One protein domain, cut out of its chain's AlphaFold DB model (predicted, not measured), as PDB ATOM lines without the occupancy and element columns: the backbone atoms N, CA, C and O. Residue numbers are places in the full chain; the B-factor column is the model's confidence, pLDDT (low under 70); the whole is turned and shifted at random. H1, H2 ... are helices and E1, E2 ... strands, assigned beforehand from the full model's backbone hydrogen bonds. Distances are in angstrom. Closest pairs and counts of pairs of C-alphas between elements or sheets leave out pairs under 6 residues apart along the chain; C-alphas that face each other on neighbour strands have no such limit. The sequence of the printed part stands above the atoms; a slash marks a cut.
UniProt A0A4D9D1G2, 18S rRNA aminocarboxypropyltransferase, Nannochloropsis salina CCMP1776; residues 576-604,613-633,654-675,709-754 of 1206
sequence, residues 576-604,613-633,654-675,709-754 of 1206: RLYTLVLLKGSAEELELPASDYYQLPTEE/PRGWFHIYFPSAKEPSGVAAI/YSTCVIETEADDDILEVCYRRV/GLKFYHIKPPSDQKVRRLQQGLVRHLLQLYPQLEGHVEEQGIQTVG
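What this domain is: This is residues 576 to 604, 613 to 633, 654 to 675 and 709 to 754 of the 1206 residues of the protein "18S rRNA aminocarboxypropyltransferase" of Nannochloropsis salina CCMP1776 (UniProt A0A4D9D1G2). A twisted five-stranded sheet has one long helix, H2, packed over one of its faces as a second layer, and the short H1 beside the strands. A separate two-stranded ladder, E5 and E6, lies beyond one end of this body and adds to its length. The printed part has 118 residues with two named helices and seven named strands, in the order E1 E2 E3 H1 E4 E5 E6 H2 E7. The large sheet runs E2 - E3 - E4 - E1 - E7, and both sheets are antiparallel; the class is mixed, helices and strands. The whole is only just loose, close to compact, with a radius of gyration of the C-alphas of 16.4 A, and elongated, spanning 56 by 30 by 29 A.

Where its parts are: In the large sheet, E1 is residues 576 to 584, 26.1 A long, starting at C-alpha 576 (28.298, 25.946, -9.614). E4 is residues 654 to 662, 26.7 A. E7 is residues 745 to 754, 21.2 A, ending at C-alpha 754 (26.718, 29.301, -3.757); it bends by 78 degrees at residue 748. E2 is residues 596 to 599 and E3 residues 617 to 620. H2 is residues 720 to 737, 25.6 A, starting at C-alpha 720 (14.130, 31.815, -1.974). H1 is residues 622 to 625. E5, residues 668 to 672, is 13.1 A long, and E6, residues 711 to 715, is 13.3 A.

How they stand to each other: E4 and E1 are antiparallel neighbours at 160 degrees, with N 579 and O 659 2.8 A apart, within hydrogen-bond range. On the other side of E1, E7 is antiparallel at 162 degrees, with N 580 and O 751 at 2.8 A. E3 is antiparallel to E4, with N 660 and O 618 at 2.8 A, and E2 to E3, with N 619 and O 597 at 2.8 A. E2 and E7 are the edge strands. H2 is on this sheet; its closest C-alphas to E7 are those of Val 723 and Thr 752, 7.2 A, and to E1 those of Thr 579 and Gln 727, 6.9 A. H1 is only just at the sheet's level, with a height over the sheet of 3.7 A; the C-alphas of Ser 623 and Thr 656 in E4 are its closest, 5.4 A. H1 and H2 are apart. E5 and E6 are antiparallel at 145 degrees, with N 671 and O 712 at 2.8 A; E5 is apart from E4 and from H2. In H2 every O i to N i+4 pair is within hydrogen-bond range; H1 is too short for such a pair.

The domain as a whole: The C-alphas farthest apart, those of Glu 589 and Val 675, are 56.8 A apart. Residues 605 to 612, 634 to 653 and 676 to 708 are not printed, with C-alpha gaps of 13.5 A, 11.6 A and 8.6 A. Of the links printed whole, E1 to E2 is long. The mean pLDDT of the printed part is 78.3; 28 residues are under 70, among them 627 to 633 and 665 to 675.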
ATOM      1  N   ARG A 576      29.028  27.152 -10.033       83.44
ATOM      2  CA  ARG A 576      28.298  25.946  -9.614       83.44
ATOM      3  C   ARG A 576      27.513  26.168  -8.328       83.44
ATOM      4  O   ARG A 576      27.975  26.887  -7.440       83.44
ATOM      5  N   LEU A 577      26.353  25.530  -8.235       84.88
ATOM      6  CA  LEU A 577      25.534  25.418  -7.030       84.88
ATOM      7  C   LEU A 577      25.742  24.034  -6.416       84.88
ATOM      8  O   LEU A 577      25.895  23.051  -7.141       84.88
ATOM      9  N   TYR A 578      25.695  23.952  -5.089       86.88
ATOM     10  CA  TYR A 578      25.731  22.681  -4.368       86.88
ATOM     11  C   TYR A 578      24.552  22.631  -3.410       86.88
ATOM     12  O   TYR A 578      24.382  23.539  -2.600       86.88
ATOM     13  N   THR A 579      23.739  21.584  -3.495       89.38
ATOM     14  CA  THR A 579      22.685  21.300  -2.520       89.38
ATOM     15  C   THR A 579      23.151  20.162  -1.628       89.38
ATOM     16  O   THR A 579      23.253  19.017  -2.064       89.38
ATOM     17  N   LEU A 580      23.484  20.514  -0.390       89.75
ATOM     18  CA  LEU A 580      23.790  19.600   0.700       89.75
ATOM     19  C   LEU A 580      22.478  18.959   1.170       89.75
ATOM     20  O   LEU A 580      21.472  19.659   1.302       89.75
ATOM     21  N   VAL A 581      22.493  17.651   1.421       91.44
ATOM     22  CA  VAL A 581      21.345  16.880   1.910       91.44
ATOM     23  C   VAL A 581      21.818  15.935   3.013       91.44
ATOM     24  O   VAL A 581      22.660  15.064   2.778       91.44
ATOM     25  N   LEU A 582      21.272  16.096   4.219       90.50
ATOM     26  CA  LEU A 582      21.447  15.142   5.311       90.50
ATOM     27  C   LEU A 582      20.488  13.955   5.154       90.50
ATOM     28  O   LEU A 582      19.301  14.119   4.861       90.50
ATOM     29  N   LEU A 583      21.017  12.758   5.391       89.81
ATOM     30  CA  LEU A 583      20.303  11.486   5.353       89.81
ATOM     31  C   LEU A 583      20.378  10.829   6.736       89.81
ATOM     32  O   LEU A 583      21.452  10.780   7.328       89.81
ATOM     33  N   LYS A 584      19.263  10.313   7.252       89.25
ATOM     34  CA  LYS A 584      19.188   9.561   8.513       89.25
ATOM     35  C   LYS A 584      19.614   8.112   8.290       89.25
ATOM     36  O   LYS A 584      19.024   7.429   7.460       89.25
ATOM     37  N   GLY A 585      20.582   7.642   9.065       85.38
ATOM     38  CA  GLY A 585      21.248   6.344   8.911       85.38
ATOM     39  C   GLY A 585      22.715   6.492   8.495       85.38
ATOM     40  O   GLY A 585      23.142   7.549   8.022       85.38
ATOM     41  N   SER A 586      23.505   5.443   8.700       84.75
ATOM     42  CA  SER A 586      24.895   5.359   8.239       84.75
ATOM     43  C   SER A 586      24.982   5.033   6.741       84.75
ATOM     44  O   SER A 586      24.033   4.525   6.142       84.75
ATOM     45  N   ALA A 587      26.141   5.280   6.124       86.38
ATOM     46  CA  ALA A 587      26.351   4.969   4.708       86.38
ATOM     47  C   ALA A 587      26.250   3.460   4.410       86.38
ATOM     48  O   ALA A 587      25.901   3.077   3.295       86.38
ATOM     49  N   GLU A 588      26.515   2.619   5.414       84.94
ATOM     50  CA  GLU A 588      26.380   1.161   5.348       84.94
ATOM     51  C   GLU A 588      24.912   0.723   5.488       84.94
ATOM     52  O   GLU A 588      24.460  -0.146   4.748       84.94
ATOM     53  N   GLU A 589      24.147   1.355   6.387       87.00
ATOM     54  CA  GLU A 589      22.705   1.105   6.586       87.00
ATOM     55  C   GLU A 589      21.853   1.538   5.382       87.00
ATOM     56  O   GLU A 589      20.804   0.952   5.125       87.00
ATOM     57  N   LEU A 590      22.304   2.564   4.657       89.69
ATOM     58  CA  LEU A 590      21.634   3.158   3.494       89.69
ATOM     59  C   LEU A 590      22.124   2.599   2.142       89.69
ATOM     60  O   LEU A 590      21.687   3.071   1.090       89.69
ATOM     61  N   GLU A 591      23.048   1.630   2.161       90.38
ATOM     62  CA  GLU A 591      23.695   1.039   0.977       90.38
ATOM     63  C   GLU A 591      24.252   2.102  -0.007       90.38
ATOM     64  O   GLU A 591      24.085   2.007  -1.227       90.38
ATOM     65  N   LEU A 592      24.896   3.157   0.517       90.00
ATOM     66  CA  LEU A 592      25.383   4.281  -0.294       90.00
ATOM     67  C   LEU A 592      26.628   3.902  -1.121       90.00
ATOM     68  O   LEU A 592      27.598   3.374  -0.570       90.00
ATOM     69  N   PRO A 593      26.678   4.230  -2.428       90.19
ATOM     70  CA  PRO A 593      27.856   3.977  -3.247       90.19
ATOM     71  C   PRO A 593      28.980   4.981  -2.953       90.19
ATOM     72  O   PRO A 593      28.760   6.189  -2.879       90.19
ATOM     73  N   ALA A 594      30.218   4.488  -2.885       88.44
ATOM     74  CA  ALA A 594      31.413   5.334  -2.812       88.44
ATOM     75  C   ALA A 594      31.748   6.036  -4.148       88.44
ATOM     76  O   ALA A 594      32.512   7.001  -4.156       88.44
ATOM     77  N   SER A 595      31.225   5.526  -5.271       90.00
ATOM     78  CA  SER A 595      31.425   6.069  -6.617       90.00
ATOM     79  C   SER A 595      30.469   7.220  -6.926       90.00
ATOM     80  O   SER A 595      29.268   7.106  -6.671       90.00
ATOM     81  N   ASP A 596      30.981   8.267  -7.561       90.38
ATOM     82  CA  ASP A 596      30.237   9.483  -7.886       90.38
ATOM     83  C   ASP A 596      29.307   9.273  -9.095       90.38
ATOM     84  O   ASP A 596      29.707   8.683 -10.101       90.38
ATOM     85  N   TYR A 597      28.058   9.746  -9.026       90.69
ATOM     86  CA  TYR A 597      27.068   9.602 -10.100       90.69
ATOM     87  C   TYR A 597      26.905  10.900 -10.893       90.69
ATOM     88  O   TYR A 597      26.601  11.951 -10.333       90.69
ATOM     89  N   TYR A 598      27.033  10.824 -12.214       88.06
ATOM     90  CA  TYR A 598      26.885  11.960 -13.119       88.06
ATOM     91  C   TYR A 598      25.781  11.715 -14.146       88.06
ATOM     92  O   TYR A 598      25.748  10.674 -14.804       88.06
ATOM     93  N   GLN A 599      24.939  12.721 -14.376       83.25
ATOM     94  CA  GLN A 599      24.006  12.746 -15.501       83.25
ATOM     95  C   GLN A 599      24.378  13.894 -16.442       83.25
ATOM     96  O   GLN A 599      24.347  15.065 -16.061       83.25
ATOM     97  N   LEU A 600      24.737  13.555 -17.682       75.94
ATOM     98  CA  LEU A 600      24.951  14.542 -18.740       75.94
ATOM     99  C   LEU A 600      23.590  15.034 -19.276       75.94
ATOM    100  O   LEU A 600      22.646  14.243 -19.336       75.94
ATOM    101  N   PRO A 601      23.464  16.308 -19.695       68.12
ATOM    102  CA  PRO A 601      22.238  16.805 -20.308       68.12
ATOM    103  C   PRO A 601      22.032  16.169 -21.689       68.12
ATOM    104  O   PRO A 601      22.974  16.110 -22.492       68.12
ATOM    105  N   THR A 602      20.797  15.723 -21.926       58.00
ATOM    106  CA  THR A 602      20.298  15.090 -23.158       58.00
ATOM    107  C   THR A 602      19.891  16.123 -24.213       58.00
ATOM    108  O   THR A 602      19.555  17.257 -23.861       58.00
ATOM    109  N   GLU A 603      19.885  15.756 -25.501       46.84
ATOM    110  CA  GLU A 603      19.399  16.672 -26.556       46.84
ATOM    111  C   GLU A 603      17.860  16.772 -26.582       46.84
ATOM    112  O   GLU A 603      17.314  17.854 -26.814       46.84
ATOM    113  N   GLU A 604      17.132  15.686 -26.294       40.81
ATOM    114  CA  GLU A 604      15.665  15.717 -26.224       40.81
ATOM    115  C   GLU A 604      15.175  16.100 -24.813       40.81
ATOM    116  O   GLU A 604      15.124  15.283 -23.894       40.81
ATOM    117  N   PRO A 613      14.459  18.842 -12.815       46.41
ATOM    118  CA  PRO A 613      15.226  19.937 -13.403       46.41
ATOM    119  C   PRO A 613      15.942  19.499 -14.693       46.41
ATOM    120  O   PRO A 613      16.409  18.368 -14.816       46.41
ATOM    121  N   ARG A 614      16.051  20.414 -15.664       51.50
ATOM    122  CA  ARG A 614      16.906  20.248 -16.853       51.50
ATOM    123  C   ARG A 614      18.357  20.539 -16.466       51.50
ATOM    124  O   ARG A 614      18.594  21.550 -15.815       51.50
ATOM    125  N   GLY A 615      19.319  19.741 -16.928       62.12
ATOM    126  CA  GLY A 615      20.731  20.119 -16.827       62.12
ATOM    127  C   GLY A 615      21.726  18.970 -16.718       62.12
ATOM    128  O   GLY A 615      21.406  17.803 -16.939       62.12
ATOM    129  N   TRP A 616      22.955  19.367 -16.397       76.81
ATOM    130  CA  TRP A 616      24.037  18.509 -15.927       76.81
ATOM    131  C   TRP A 616      23.930  18.358 -14.405       76.81
ATOM    132  O   TRP A 616      23.741  19.358 -13.706       76.81
ATOM    133  N   PHE A 617      24.075  17.130 -13.906       82.81
ATOM    134  CA  PHE A 617      24.013  16.811 -12.477       82.81
ATOM    135  C   PHE A 617      25.196  15.950 -12.059       82.81
ATOM    136  O   PHE A 617      25.619  15.060 -12.801       82.81
ATOM    137  N   HIS A 618      25.660  16.170 -10.834       88.56
ATOM    138  CA  HIS A 618      26.623  15.323 -10.150       88.56
ATOM    139  C   HIS A 618      26.142  15.073  -8.714       88.56
ATOM    140  O   HIS A 618      25.864  16.016  -7.978       88.56
ATOM    141  N   ILE A 619      26.001  13.806  -8.329       91.19
ATOM    142  CA  ILE A 619      25.519  13.352  -7.021       91.19
ATOM    143  C   ILE A 619      26.596  12.473  -6.396       91.19
ATOM    144  O   ILE A 619      27.100  11.554  -7.042       91.19
ATOM    145  N   TYR A 620      26.935  12.738  -5.140       90.69
ATOM    146  CA  TYR A 620      27.952  11.982  -4.416       90.69
ATOM    147  C   TYR A 620      27.690  11.954  -2.914       90.69
ATOM    148  O   TYR A 620      27.043  12.837  -2.345       90.69
ATOM    149  N   PHE A 621      28.257  10.939  -2.265       89.88
ATOM    150  CA  PHE A 621      28.106  10.681  -0.838       89.88
ATOM    151  C   PHE A 621      29.489  10.730  -0.167       89.88
ATOM    152  O   PHE A 621      30.192   9.717  -0.153       89.88
ATOM    153  N   PRO A 622      29.932  11.883   0.380       85.81
ATOM    154  CA  PRO A 622      31.221  11.979   1.077       85.81
ATOM    155  C   PRO A 622      31.340  10.946   2.209       85.81
ATOM    156  O   PRO A 622      32.378  10.312   2.378       85.81
ATOM    157  N   SER A 623      30.225  10.709   2.904       82.62
ATOM    158  CA  SER A 623      30.047   9.663   3.916       82.62
ATOM    159  C   SER A 623      30.368   8.233   3.445       82.62
ATOM    160  O   SER A 623      30.901   7.458   4.233       82.62
ATOM    161  N   ALA A 624      30.127   7.886   2.175       85.69
ATOM    162  CA  ALA A 624      30.417   6.557   1.620       85.69
ATOM    163  C   ALA A 624      31.875   6.388   1.147       85.69
ATOM    164  O   ALA A 624      32.349   5.269   0.951       85.69
ATOM    165  N   LYS A 625      32.618   7.490   0.972       84.31
ATOM    166  CA  LYS A 625      34.038   7.480   0.566       84.31
ATOM    167  C   LYS A 625      35.003   7.224   1.728       84.31
ATOM    168  O   LYS A 625      36.205   7.051   1.508       84.31
ATOM    169  N   GLU A 626      34.496   7.199   2.960       72.00
ATOM    170  CA  GLU A 626      35.276   7.016   4.179       72.00
ATOM    171  C   GLU A 626      34.863   5.730   4.935       72.00
ATOM    172  O   GLU A 626      33.867   5.737   5.657       72.00
ATOM    173  N   PRO A 627      35.652   4.636   4.850       46.75
ATOM    174  CA  PRO A 627      35.312   3.307   5.389       46.75
ATOM    175  C   PRO A 627      35.424   3.197   6.925       46.75
ATOM    176  O   PRO A 627      35.588   2.109   7.470       46.75
ATOM    177  N   SER A 628      35.397   4.328   7.623       45.28
ATOM    178  CA  SER A 628      35.371   4.447   9.083       45.28
ATOM    179  C   SER A 628      34.065   5.075   9.594       45.28
ATOM    180  O   SER A 628      33.945   5.298  10.794       45.28
ATOM    181  N   GLY A 629      33.100   5.394   8.714       43.00
ATOM    182  CA  GLY A 629      31.837   6.050   9.098       43.00
ATOM    183  C   GLY A 629      32.042   7.455   9.681       43.00
ATOM    184  O   GLY A 629      31.277   7.912  10.525       43.00
ATOM    185  N   VAL A 630      33.136   8.114   9.284       42.22
ATOM    186  CA  VAL A 630      33.802   9.170  10.070       42.22
ATOM    187  C   VAL A 630      33.715  10.573   9.447       42.22
ATOM    188  O   VAL A 630      34.199  11.546  10.024       42.22
ATOM    189  N   ALA A 631      32.932  10.726   8.375       39.22
ATOM    190  CA  ALA A 631      32.546  12.021   7.798       39.22
ATOM    191  C   ALA A 631      31.729  12.936   8.753       39.22
ATOM    192  O   ALA A 631      31.286  14.007   8.356       39.22
ATOM    193  N   ALA A 632      31.543  12.539  10.016       38.12
ATOM    194  CA  ALA A 632      30.943  13.328  11.088       38.12
ATOM    195  C   ALA A 632      31.896  13.534  12.296       38.12
ATOM    196  O   ALA A 632      31.438  13.577  13.439       38.12
ATOM    197  N   ILE A 633      33.218  13.660  12.076       35.75
ATOM    198  CA  ILE A 633      34.163  14.135  13.113       35.75
ATOM    199  C   ILE A 633      33.991  15.644  13.349       35.75
ATOM    200  O   ILE A 633      34.661  16.490  12.743       35.75
ATOM    201  N   TYR A 654      23.637   9.804  11.051       80.62
ATOM    202  CA  TYR A 654      23.549  10.676   9.870       80.62
ATOM    203  C   TYR A 654      24.636  10.402   8.824       80.62
ATOM    204  O   TYR A 654      25.796  10.155   9.149       80.62
ATOM    205  N   SER A 655      24.246  10.527   7.556       86.50
ATOM    206  CA  SER A 655      25.094  10.466   6.365       86.50
ATOM    207  C   SER A 655      24.905  11.711   5.502       86.50
ATOM    208  O   SER A 655      23.868  12.374   5.541       86.50
ATOM    209  N   THR A 656      25.917  12.028   4.699       87.31
ATOM    210  CA  THR A 656      25.943  13.211   3.834       87.31
ATOM    211  C   THR A 656      25.807  12.829   2.366       87.31
ATOM    212  O   THR A 656      26.522  11.951   1.874       87.31
ATOM    213  N   CYS A 657      24.910  13.527   1.672       91.31
ATOM    214  CA  CYS A 657      24.757  13.551   0.222       91.31
ATOM    215  C   CYS A 657      24.949  14.993  -0.263       91.31
ATOM    216  O   CYS A 657      24.516  15.939   0.400       91.31
ATOM    217  N   VAL A 658      25.562  15.182  -1.430       90.50
ATOM    218  CA  VAL A 658      25.647  16.493  -2.078       90.50
ATOM    219  C   VAL A 658      25.298  16.363  -3.555       90.50
ATOM    220  O   VAL A 658      25.732  15.436  -4.235       90.50
ATOM    221  N   ILE A 659      24.498  17.314  -4.034       90.94
ATOM    222  CA  ILE A 659      24.053  17.422  -5.421       90.94
ATOM    223  C   ILE A 659      24.632  18.713  -6.004       90.94
ATOM    224  O   ILE A 659      24.234  19.815  -5.622       90.94
ATOM    225  N   GLU A 660      25.589  18.577  -6.910       88.19
ATOM    226  CA  GLU A 660      26.247  19.663  -7.632       88.19
ATOM    227  C   GLU A 660      25.565  19.899  -8.992       88.19
ATOM    228  O   GLU A 660      25.294  18.957  -9.744       88.19
ATOM    229  N   THR A 661      25.309  21.169  -9.320       84.44
ATOM    230  CA  THR A 661      24.763  21.606 -10.617       84.44
ATOM    231  C   THR A 661      25.499  22.838 -11.139       84.44
ATOM    232  O   THR A 661      26.124  23.586 -10.382       84.44
ATOM    233  N   GLU A 662      25.388  23.115 -12.440       79.06
ATOM    234  CA  GLU A 662      25.692  24.462 -12.940       79.06
ATOM    235  C   GLU A 662      24.659  25.469 -12.399       79.06
ATOM    236  O   GLU A 662      23.521  25.101 -12.088       79.06
ATOM    237  N   ALA A 663      25.050  26.737 -12.266       74.75
ATOM    238  CA  ALA A 663      24.108  27.822 -12.016       74.75
ATOM    239  C   ALA A 663      23.382  28.213 -13.317       74.75
ATOM    240  O   ALA A 663      24.012  28.343 -14.368       74.75
ATOM    241  N   ASP A 664      22.063  28.395 -13.227       71.44
ATOM    242  CA  ASP A 664      21.206  28.794 -14.350       71.44
ATOM    243  C   ASP A 664      21.535  30.226 -14.820       71.44
ATOM    244  O   ASP A 664      21.944  31.070 -14.018       71.44
ATOM    245  N   ASP A 665      21.318  30.536 -16.101       68.94
ATOM    246  CA  ASP A 665      21.503  31.894 -16.635       68.94
ATOM    247  C   ASP A 665      20.531  32.899 -15.982       68.94
ATOM    248  O   ASP A 665      20.831  34.088 -15.891       68.94
ATOM    249  N   ASP A 666      19.429  32.400 -15.417       66.56
ATOM    250  CA  ASP A 666      18.472  33.125 -14.571       66.56
ATOM    251  C   ASP A 666      19.077  33.634 -13.234       66.56
ATOM    252  O   ASP A 666      18.539  34.548 -12.605       66.56
ATOM    253  N   ILE A 667      20.198  33.044 -12.795       66.69
ATOM    254  CA  ILE A 667      20.952  33.356 -11.559       66.69
ATOM    255  C   ILE A 667      22.290  34.057 -11.897       66.69
ATOM    256  O   ILE A 667      22.983  34.593 -11.027       66.69
ATOM    257  N   LEU A 668      22.667  34.102 -13.176       69.31
ATOM    258  CA  LEU A 668      23.941  34.637 -13.650       69.31
ATOM    259  C   LEU A 668      23.771  35.921 -14.475       69.31
ATOM    260  O   LEU A 668      22.686  36.347 -14.870       69.31
ATOM    261  N   GLU A 669      24.898  36.565 -14.753       69.56
ATOM    262  CA  GLU A 669      25.026  37.529 -15.838       69.56
ATOM    263  C   GLU A 669      26.434  37.454 -16.425       69.56
ATOM    264  O   GLU A 669      27.419  37.413 -15.688       69.56
ATOM    265  N   VAL A 670      26.559  37.414 -17.753       65.69
ATOM    266  CA  VAL A 670      27.874  37.374 -18.404       65.69
ATOM    267  C   VAL A 670      28.423  38.789 -18.513       65.69
ATOM    268  O   VAL A 670      27.931  39.601 -19.297       65.69
ATOM    269  N   CYS A 671      29.477  39.073 -17.756       66.69
ATOM    270  CA  CYS A 671      30.155  40.359 -17.751       66.69
ATOM    271  C   CYS A 671      31.506  40.305 -18.476       66.69
ATOM    272  O   CYS A 671      32.206  39.290 -18.540       66.69
ATOM    273  N   TYR A 672      31.891  41.463 -19.001       61.03
ATOM    274  CA  TYR A 672      33.176  41.697 -19.646       61.03
ATOM    275  C   TYR A 672      34.024  42.620 -18.781       61.03
ATOM    276  O   TYR A 672      33.495  43.470 -18.058       61.03
ATOM    277  N   ARG A 673      35.353  42.479 -18.846       56.75
ATOM    278  CA  ARG A 673      36.255  43.364 -18.103       56.75
ATOM    279  C   ARG A 673      36.067  44.826 -18.527       56.75
ATOM    280  O   ARG A 673      36.501  45.226 -19.602       56.75
ATOM    281  N   ARG A 674      35.469  45.618 -17.633       47.16
ATOM    282  CA  ARG A 674      35.258  47.065 -17.768       47.16
ATOM    283  C   ARG A 674      36.602  47.785 -17.890       47.16
ATOM    284  O   ARG A 674      37.300  47.968 -16.895       47.16
ATOM    285  N   VAL A 675      36.946  48.192 -19.108       41.09
ATOM    286  CA  VAL A 675      37.936  49.245 -19.343       41.09
ATOM    287  C   VAL A 675      37.206  50.573 -19.148       41.09
ATOM    288  O   VAL A 675      36.223  50.840 -19.827       41.09
ATOM    289  N   GLY A 709      38.220  41.315 -24.018       64.69
ATOM    290  CA  GLY A 709      38.579  41.278 -22.597       64.69
ATOM    291  C   GLY A 709      38.152  40.004 -21.867       64.69
ATOM    292  O   GLY A 709      37.212  39.330 -22.282       64.69
ATOM    293  N   LEU A 710      38.826  39.731 -20.740       78.75
ATOM    294  CA  LEU A 710      38.516  38.644 -19.800       78.75
ATOM    295  C   LEU A 710      37.005  38.567 -19.528       78.75
ATOM    296  O   LEU A 710      36.419  39.526 -19.012       78.75
ATOM    297  N   LYS A 711      36.403  37.419 -19.858       81.81
ATOM    298  CA  LYS A 711      34.980  37.136 -19.619       81.81
ATOM    299  C   LYS A 711      34.799  36.517 -18.236       81.81
ATOM    300  O   LYS A 711      35.502  35.559 -17.906       81.81
ATOM    301  N   PHE A 712      33.863  37.037 -17.450       85.25
ATOM    302  CA  PHE A 712      33.558  36.544 -16.106       85.25
ATOM    303  C   PHE A 712      32.055  36.605 -15.830       85.25
ATOM    304  O   PHE A 712      31.336  37.408 -16.419       85.25
ATOM    305  N   TYR A 713      31.577  35.773 -14.917       82.25
ATOM    306  CA  TYR A 713      30.185  35.783 -14.491       82.25
ATOM    307  C   TYR A 713      30.006  36.757 -13.328       82.25
ATOM    308  O   TYR A 713      30.737  36.706 -12.334       82.25
ATOM    309  N   HIS A 714      29.028  37.649 -13.422       80.75
ATOM    310  CA  HIS A 714      28.412  38.259 -12.254       80.75
ATOM    311  C   HIS A 714      27.323  37.313 -11.731       80.75
ATOM    312  O   HIS A 714      26.734  36.542 -12.488       80.75
ATOM    313  N   ILE A 715      27.101  37.333 -10.421       77.81
ATOM    314  CA  ILE A 715      26.163  36.450  -9.728       77.81
ATOM    315  C   ILE A 715      25.017  37.317  -9.220       77.81
ATOM    316  O   ILE A 715      25.260  38.361  -8.614       77.81
ATOM    317  N   LYS A 716      23.780  36.906  -9.490       74.06
ATOM    318  CA  LYS A 716      22.572  37.519  -8.933       74.06
ATOM    319  C   LYS A 716      22.164  36.742  -7.677       74.06
ATOM    320  O   LYS A 716      22.289  35.516  -7.683       74.06
ATOM    321  N   PRO A 717      21.665  37.401  -6.619       66.81
ATOM    322  CA  PRO A 717      20.970  36.701  -5.547       66.81
ATOM    323  C   PRO A 717      19.752  35.962  -6.135       66.81
ATOM    324  O   PRO A 717      18.917  36.608  -6.773       66.81
ATOM    325  N   PRO A 718      19.638  34.630  -5.993       66.88
ATOM    326  CA  PRO A 718      18.406  33.927  -6.330       66.88
ATOM    327  C   PRO A 718      17.344  34.230  -5.263       66.88
ATOM    328  O   PRO A 718      17.675  34.344  -4.088       66.88
ATOM    329  N   SER A 719      16.069  34.324  -5.647       70.94
ATOM    330  CA  SER A 719      14.982  34.420  -4.664       70.94
ATOM    331  C   SER A 719      14.705  33.062  -4.014       70.94
ATOM    332  O   SER A 719      14.792  32.020  -4.675       70.94
ATOM    333  N   ASP A 720      14.314  33.055  -2.739       73.62
ATOM    334  CA  ASP A 720      14.130  31.815  -1.974       73.62
ATOM    335  C   ASP A 720      13.083  30.883  -2.587       73.62
ATOM    336  O   ASP A 720      13.256  29.666  -2.577       73.62
ATOM    337  N   GLN A 721      12.048  31.418  -3.242       76.50
ATOM    338  CA  GLN A 721      11.087  30.598  -3.983       76.50
ATOM    339  C   GLN A 721      11.745  29.816  -5.143       76.50
ATOM    340  O   GLN A 721      11.349  28.680  -5.414       76.50
ATOM    341  N   LYS A 722      12.767  30.371  -5.819       75.31
ATOM    342  CA  LYS A 722      13.555  29.633  -6.827       75.31
ATOM    343  C   LYS A 722      14.454  28.587  -6.165       75.31
ATOM    344  O   LYS A 722      14.514  27.461  -6.658       75.31
ATOM    345  N   VAL A 723      15.092  28.917  -5.038       78.56
ATOM    346  CA  VAL A 723      15.963  27.986  -4.292       78.56
ATOM    347  C   VAL A 723      15.167  26.797  -3.739       78.56
ATOM    348  O   VAL A 723      15.520  25.654  -4.025       78.56
ATOM    349  N   ARG A 724      14.039  27.035  -3.052       81.12
ATOM    350  CA  ARG A 724      13.147  25.982  -2.527       81.12
ATOM    351  C   ARG A 724      12.609  25.084  -3.662       81.12
ATOM    352  O   ARG A 724      12.602  23.861  -3.526       81.12
ATOM    353  N   ARG A 725      12.245  25.647  -4.830       82.25
ATOM    354  CA  ARG A 725      11.850  24.863  -6.027       82.25
ATOM    355  C   ARG A 725      12.993  24.011  -6.591       82.25
ATOM    356  O   ARG A 725      12.753  22.861  -6.963       82.25
ATOM    357  N   LEU A 726      14.215  24.546  -6.650       82.69
ATOM    358  CA  LEU A 726      15.404  23.802  -7.079       82.69
ATOM    359  C   LEU A 726      15.667  22.623  -6.132       82.69
ATOM    360  O   LEU A 726      15.746  21.490  -6.596       82.69
ATOM    361  N   GLN A 727      15.703  22.867  -4.821       86.88
ATOM    362  CA  GLN A 727      15.876  21.838  -3.786       86.88
ATOM    363  C   GLN A 727      14.846  20.711  -3.917       86.88
ATOM    364  O   GLN A 727      15.216  19.543  -4.023       86.88
ATOM    365  N   GLN A 728      13.557  21.052  -4.017       87.00
ATOM    366  CA  GLN A 728      12.482  20.078  -4.234       87.00
ATOM    367  C   GLN A 728      12.634  19.312  -5.560       87.00
ATOM    368  O   GLN A 728      12.220  18.158  -5.653       87.00
ATOM    369  N   GLY A 729      13.191  19.924  -6.610       85.50
ATOM    370  CA  GLY A 729      13.546  19.250  -7.864       85.50
ATOM    371  C   GLY A 729      14.693  18.251  -7.705       85.50
ATOM    372  O   GLY A 729      14.565  17.103  -8.129       85.50
ATOM    373  N   LEU A 730      15.783  18.671  -7.063       88.00
ATOM    374  CA  LEU A 730      16.985  17.858  -6.863       88.00
ATOM    375  C   LEU A 730      16.731  16.680  -5.915       88.00
ATOM    376  O   LEU A 730      17.131  15.565  -6.232       88.00
ATOM    377  N   VAL A 731      15.999  16.876  -4.813       90.81
ATOM    378  CA  VAL A 731      15.651  15.790  -3.876       90.81
ATOM    379  C   VAL A 731      14.713  14.768  -4.525       90.81
ATOM    380  O   VAL A 731      14.929  13.568  -4.379       90.81
ATOM    381  N   ARG A 732      13.729  15.192  -5.333       90.50
ATOM    382  CA  ARG A 732      12.907  14.241  -6.109       90.50
ATOM    383  C   ARG A 732      13.726  13.470  -7.146       90.50
ATOM    384  O   ARG A 732      13.425  12.307  -7.391       90.50
ATOM    385  N   HIS A 733      14.760  14.076  -7.733       87.56
ATOM    386  CA  HIS A 733      15.664  13.371  -8.644       87.56
ATOM    387  C   HIS A 733      16.588  12.387  -7.903       87.56
ATOM    388  O   HIS A 733      16.761  11.260  -8.358       87.56
ATOM    389  N   LEU A 734      17.093  12.763  -6.721       91.81
ATOM    390  CA  LEU A 734      17.847  11.880  -5.825       91.81
ATOM    391  C   LEU A 734      17.030  10.632  -5.461       91.81
ATOM    392  O   LEU A 734      17.521   9.523  -5.628       91.81
ATOM    393  N   LEU A 735      15.770  10.802  -5.050       93.19
ATOM    394  CA  LEU A 735      14.870   9.695  -4.696       93.19
ATOM    395  C   LEU A 735      14.472   8.814  -5.897       93.19
ATOM    396  O   LEU A 735      14.170   7.639  -5.718       93.19
ATOM    397  N   GLN A 736      14.501   9.338  -7.128       90.38
ATOM    398  CA  GLN A 736      14.306   8.527  -8.342       90.38
ATOM    399  C   GLN A 736      15.519   7.645  -8.674       90.38
ATOM    400  O   GLN A 736      15.349   6.592  -9.284       90.38
ATOM    401  N   LEU A 737      16.726   8.080  -8.304       89.56
ATOM    402  CA  LEU A 737      17.975   7.338  -8.513       89.56
ATOM    403  C   LEU A 737      18.291   6.390  -7.347       89.56
ATOM    404  O   LEU A 737      18.823   5.305  -7.571       89.56
ATOM    405  N   TYR A 738      17.913   6.778  -6.127       93.62
ATOM    406  CA  TYR A 738      18.137   6.039  -4.884       93.62
ATOM    407  C   TYR A 738      16.831   5.929  -4.071       93.62
ATOM    408  O   TYR A 738      16.671   6.622  -3.059       93.62
ATOM    409  N   PRO A 739      15.870   5.075  -4.485       94.31
ATOM    410  CA  PRO A 739      14.581   4.937  -3.801       94.31
ATOM    411  C   PRO A 739      14.692   4.491  -2.338       94.31
ATOM    412  O   PRO A 739      13.802   4.780  -1.545       94.31
ATOM    413  N   GLN A 740      15.795   3.839  -1.947       94.12
ATOM    414  CA  GLN A 740      16.049   3.451  -0.556       94.12
ATOM    415  C   GLN A 740      16.254   4.644   0.398       94.12
ATOM    416  O   GLN A 740      16.279   4.454   1.608       94.12
ATOM    417  N   LEU A 741      16.387   5.870  -0.125       94.50
ATOM    418  CA  LEU A 741      16.499   7.092   0.677       94.50
ATOM    419  C   LEU A 741      15.135   7.745   0.985       94.50
ATOM    420  O   LEU A 741      15.084   8.777   1.661       94.50
ATOM    421  N   GLU A 742      14.022   7.168   0.515       92.62
ATOM    422  CA  GLU A 742      12.675   7.650   0.836       92.62
ATOM    423  C   GLU A 742      12.398   7.519   2.346       92.62
ATOM    424  O   GLU A 742      12.624   6.477   2.953       92.62
ATOM    425  N   GLY A 743      11.968   8.614   2.983       90.81
ATOM    426  CA  GLY A 743      11.829   8.706   4.444       90.81
ATOM    427  C   GLY A 743      13.140   8.919   5.220       90.81
ATOM    428  O   GLY A 743      13.087   9.257   6.403       90.81
ATOM    429  N   HIS A 744      14.304   8.791   4.574       92.06
ATOM    430  CA  HIS A 744      15.614   9.024   5.194       92.06
ATOM    431  C   HIS A 744      16.142  10.453   4.999       92.06
ATOM    432  O   HIS A 744      16.971  10.900   5.789       92.06
ATOM    433  N   VAL A 745      15.662  11.202   4.001       91.69
ATOM    434  CA  VAL A 745      16.005  12.626   3.824       91.69
ATOM    435  C   VAL A 745      15.494  13.462   5.008       91.69
ATOM    436  O   VAL A 745      14.314  13.424   5.348       91.69
ATOM    437  N   GLU A 746      16.378  14.245   5.625       87.31
ATOM    438  CA  GLU A 746      16.029  15.217   6.667       87.31
ATOM    439  C   GLU A 746      15.630  16.552   6.014       87.31
ATOM    440  O   GLU A 746      16.473  17.237   5.442       87.31
ATOM    441  N   GLU A 747      14.351  16.940   6.092       80.50
ATOM    442  CA  GLU A 747      13.817  18.119   5.377       80.50
ATOM    443  C   GLU A 747      14.486  19.437   5.807       80.50
ATOM    444  O   GLU A 747      14.851  20.260   4.970       80.50
ATOM    445  N   GLN A 748      14.734  19.606   7.110       76.69
ATOM    446  CA  GLN A 748      15.503  20.729   7.669       76.69
ATOM    447  C   GLN A 748      17.028  20.598   7.453       76.69
ATOM    448  O   GLN A 748      17.803  21.433   7.915       76.69
ATOM    449  N   GLY A 749      17.472  19.517   6.814       80.00
ATOM    450  CA  GLY A 749      18.863  19.176   6.520       80.00
ATOM    451  C   GLY A 749      19.198  19.340   5.041       80.00
ATOM    452  O   GLY A 749      20.155  18.733   4.564       80.00
ATOM    453  N   ILE A 750      18.405  20.131   4.312       87.44
ATOM    454  CA  ILE A 750      18.638  20.496   2.915       87.44
ATOM    455  C   ILE A 750      19.124  21.948   2.874       87.44
ATOM    456  O   ILE A 750      18.416  22.858   3.300       87.44
ATOM    457  N   GLN A 751      20.322  22.186   2.336       87.38
ATOM    458  CA  GLN A 751      20.878  23.534   2.186       87.38
ATOM    459  C   GLN A 751      21.520  23.702   0.811       87.38
ATOM    460  O   GLN A 751      22.424  22.954   0.450       87.38
ATOM    461  N   THR A 752      21.109  24.721   0.056       86.25
ATOM    462  CA  THR A 752      21.799  25.107  -1.182       86.25
ATOM    463  C   THR A 752      22.797  26.216  -0.885       86.25
ATOM    464  O   THR A 752      22.445  27.221  -0.274       86.25
ATOM    465  N   VAL A 753      24.041  26.037  -1.323       80.50
ATOM    466  CA  VAL A 753      25.141  26.986  -1.136       80.50
ATOM    467  C   VAL A 753      25.736  27.411  -2.481       80.50
ATOM    468  O   VAL A 753      25.873  26.608  -3.411       80.50
ATOM    469  N   GLY A 754      26.113  28.689  -2.573       77.81
ATOM    470  CA  GLY A 754      26.718  29.301  -3.757       77.81
ATOM    471  C   GLY A 754      25.798  30.316  -4.456       77.81
ATOM    472  O   GLY A 754      24.947  30.909  -3.797       77.81
TER     473      GLY A 754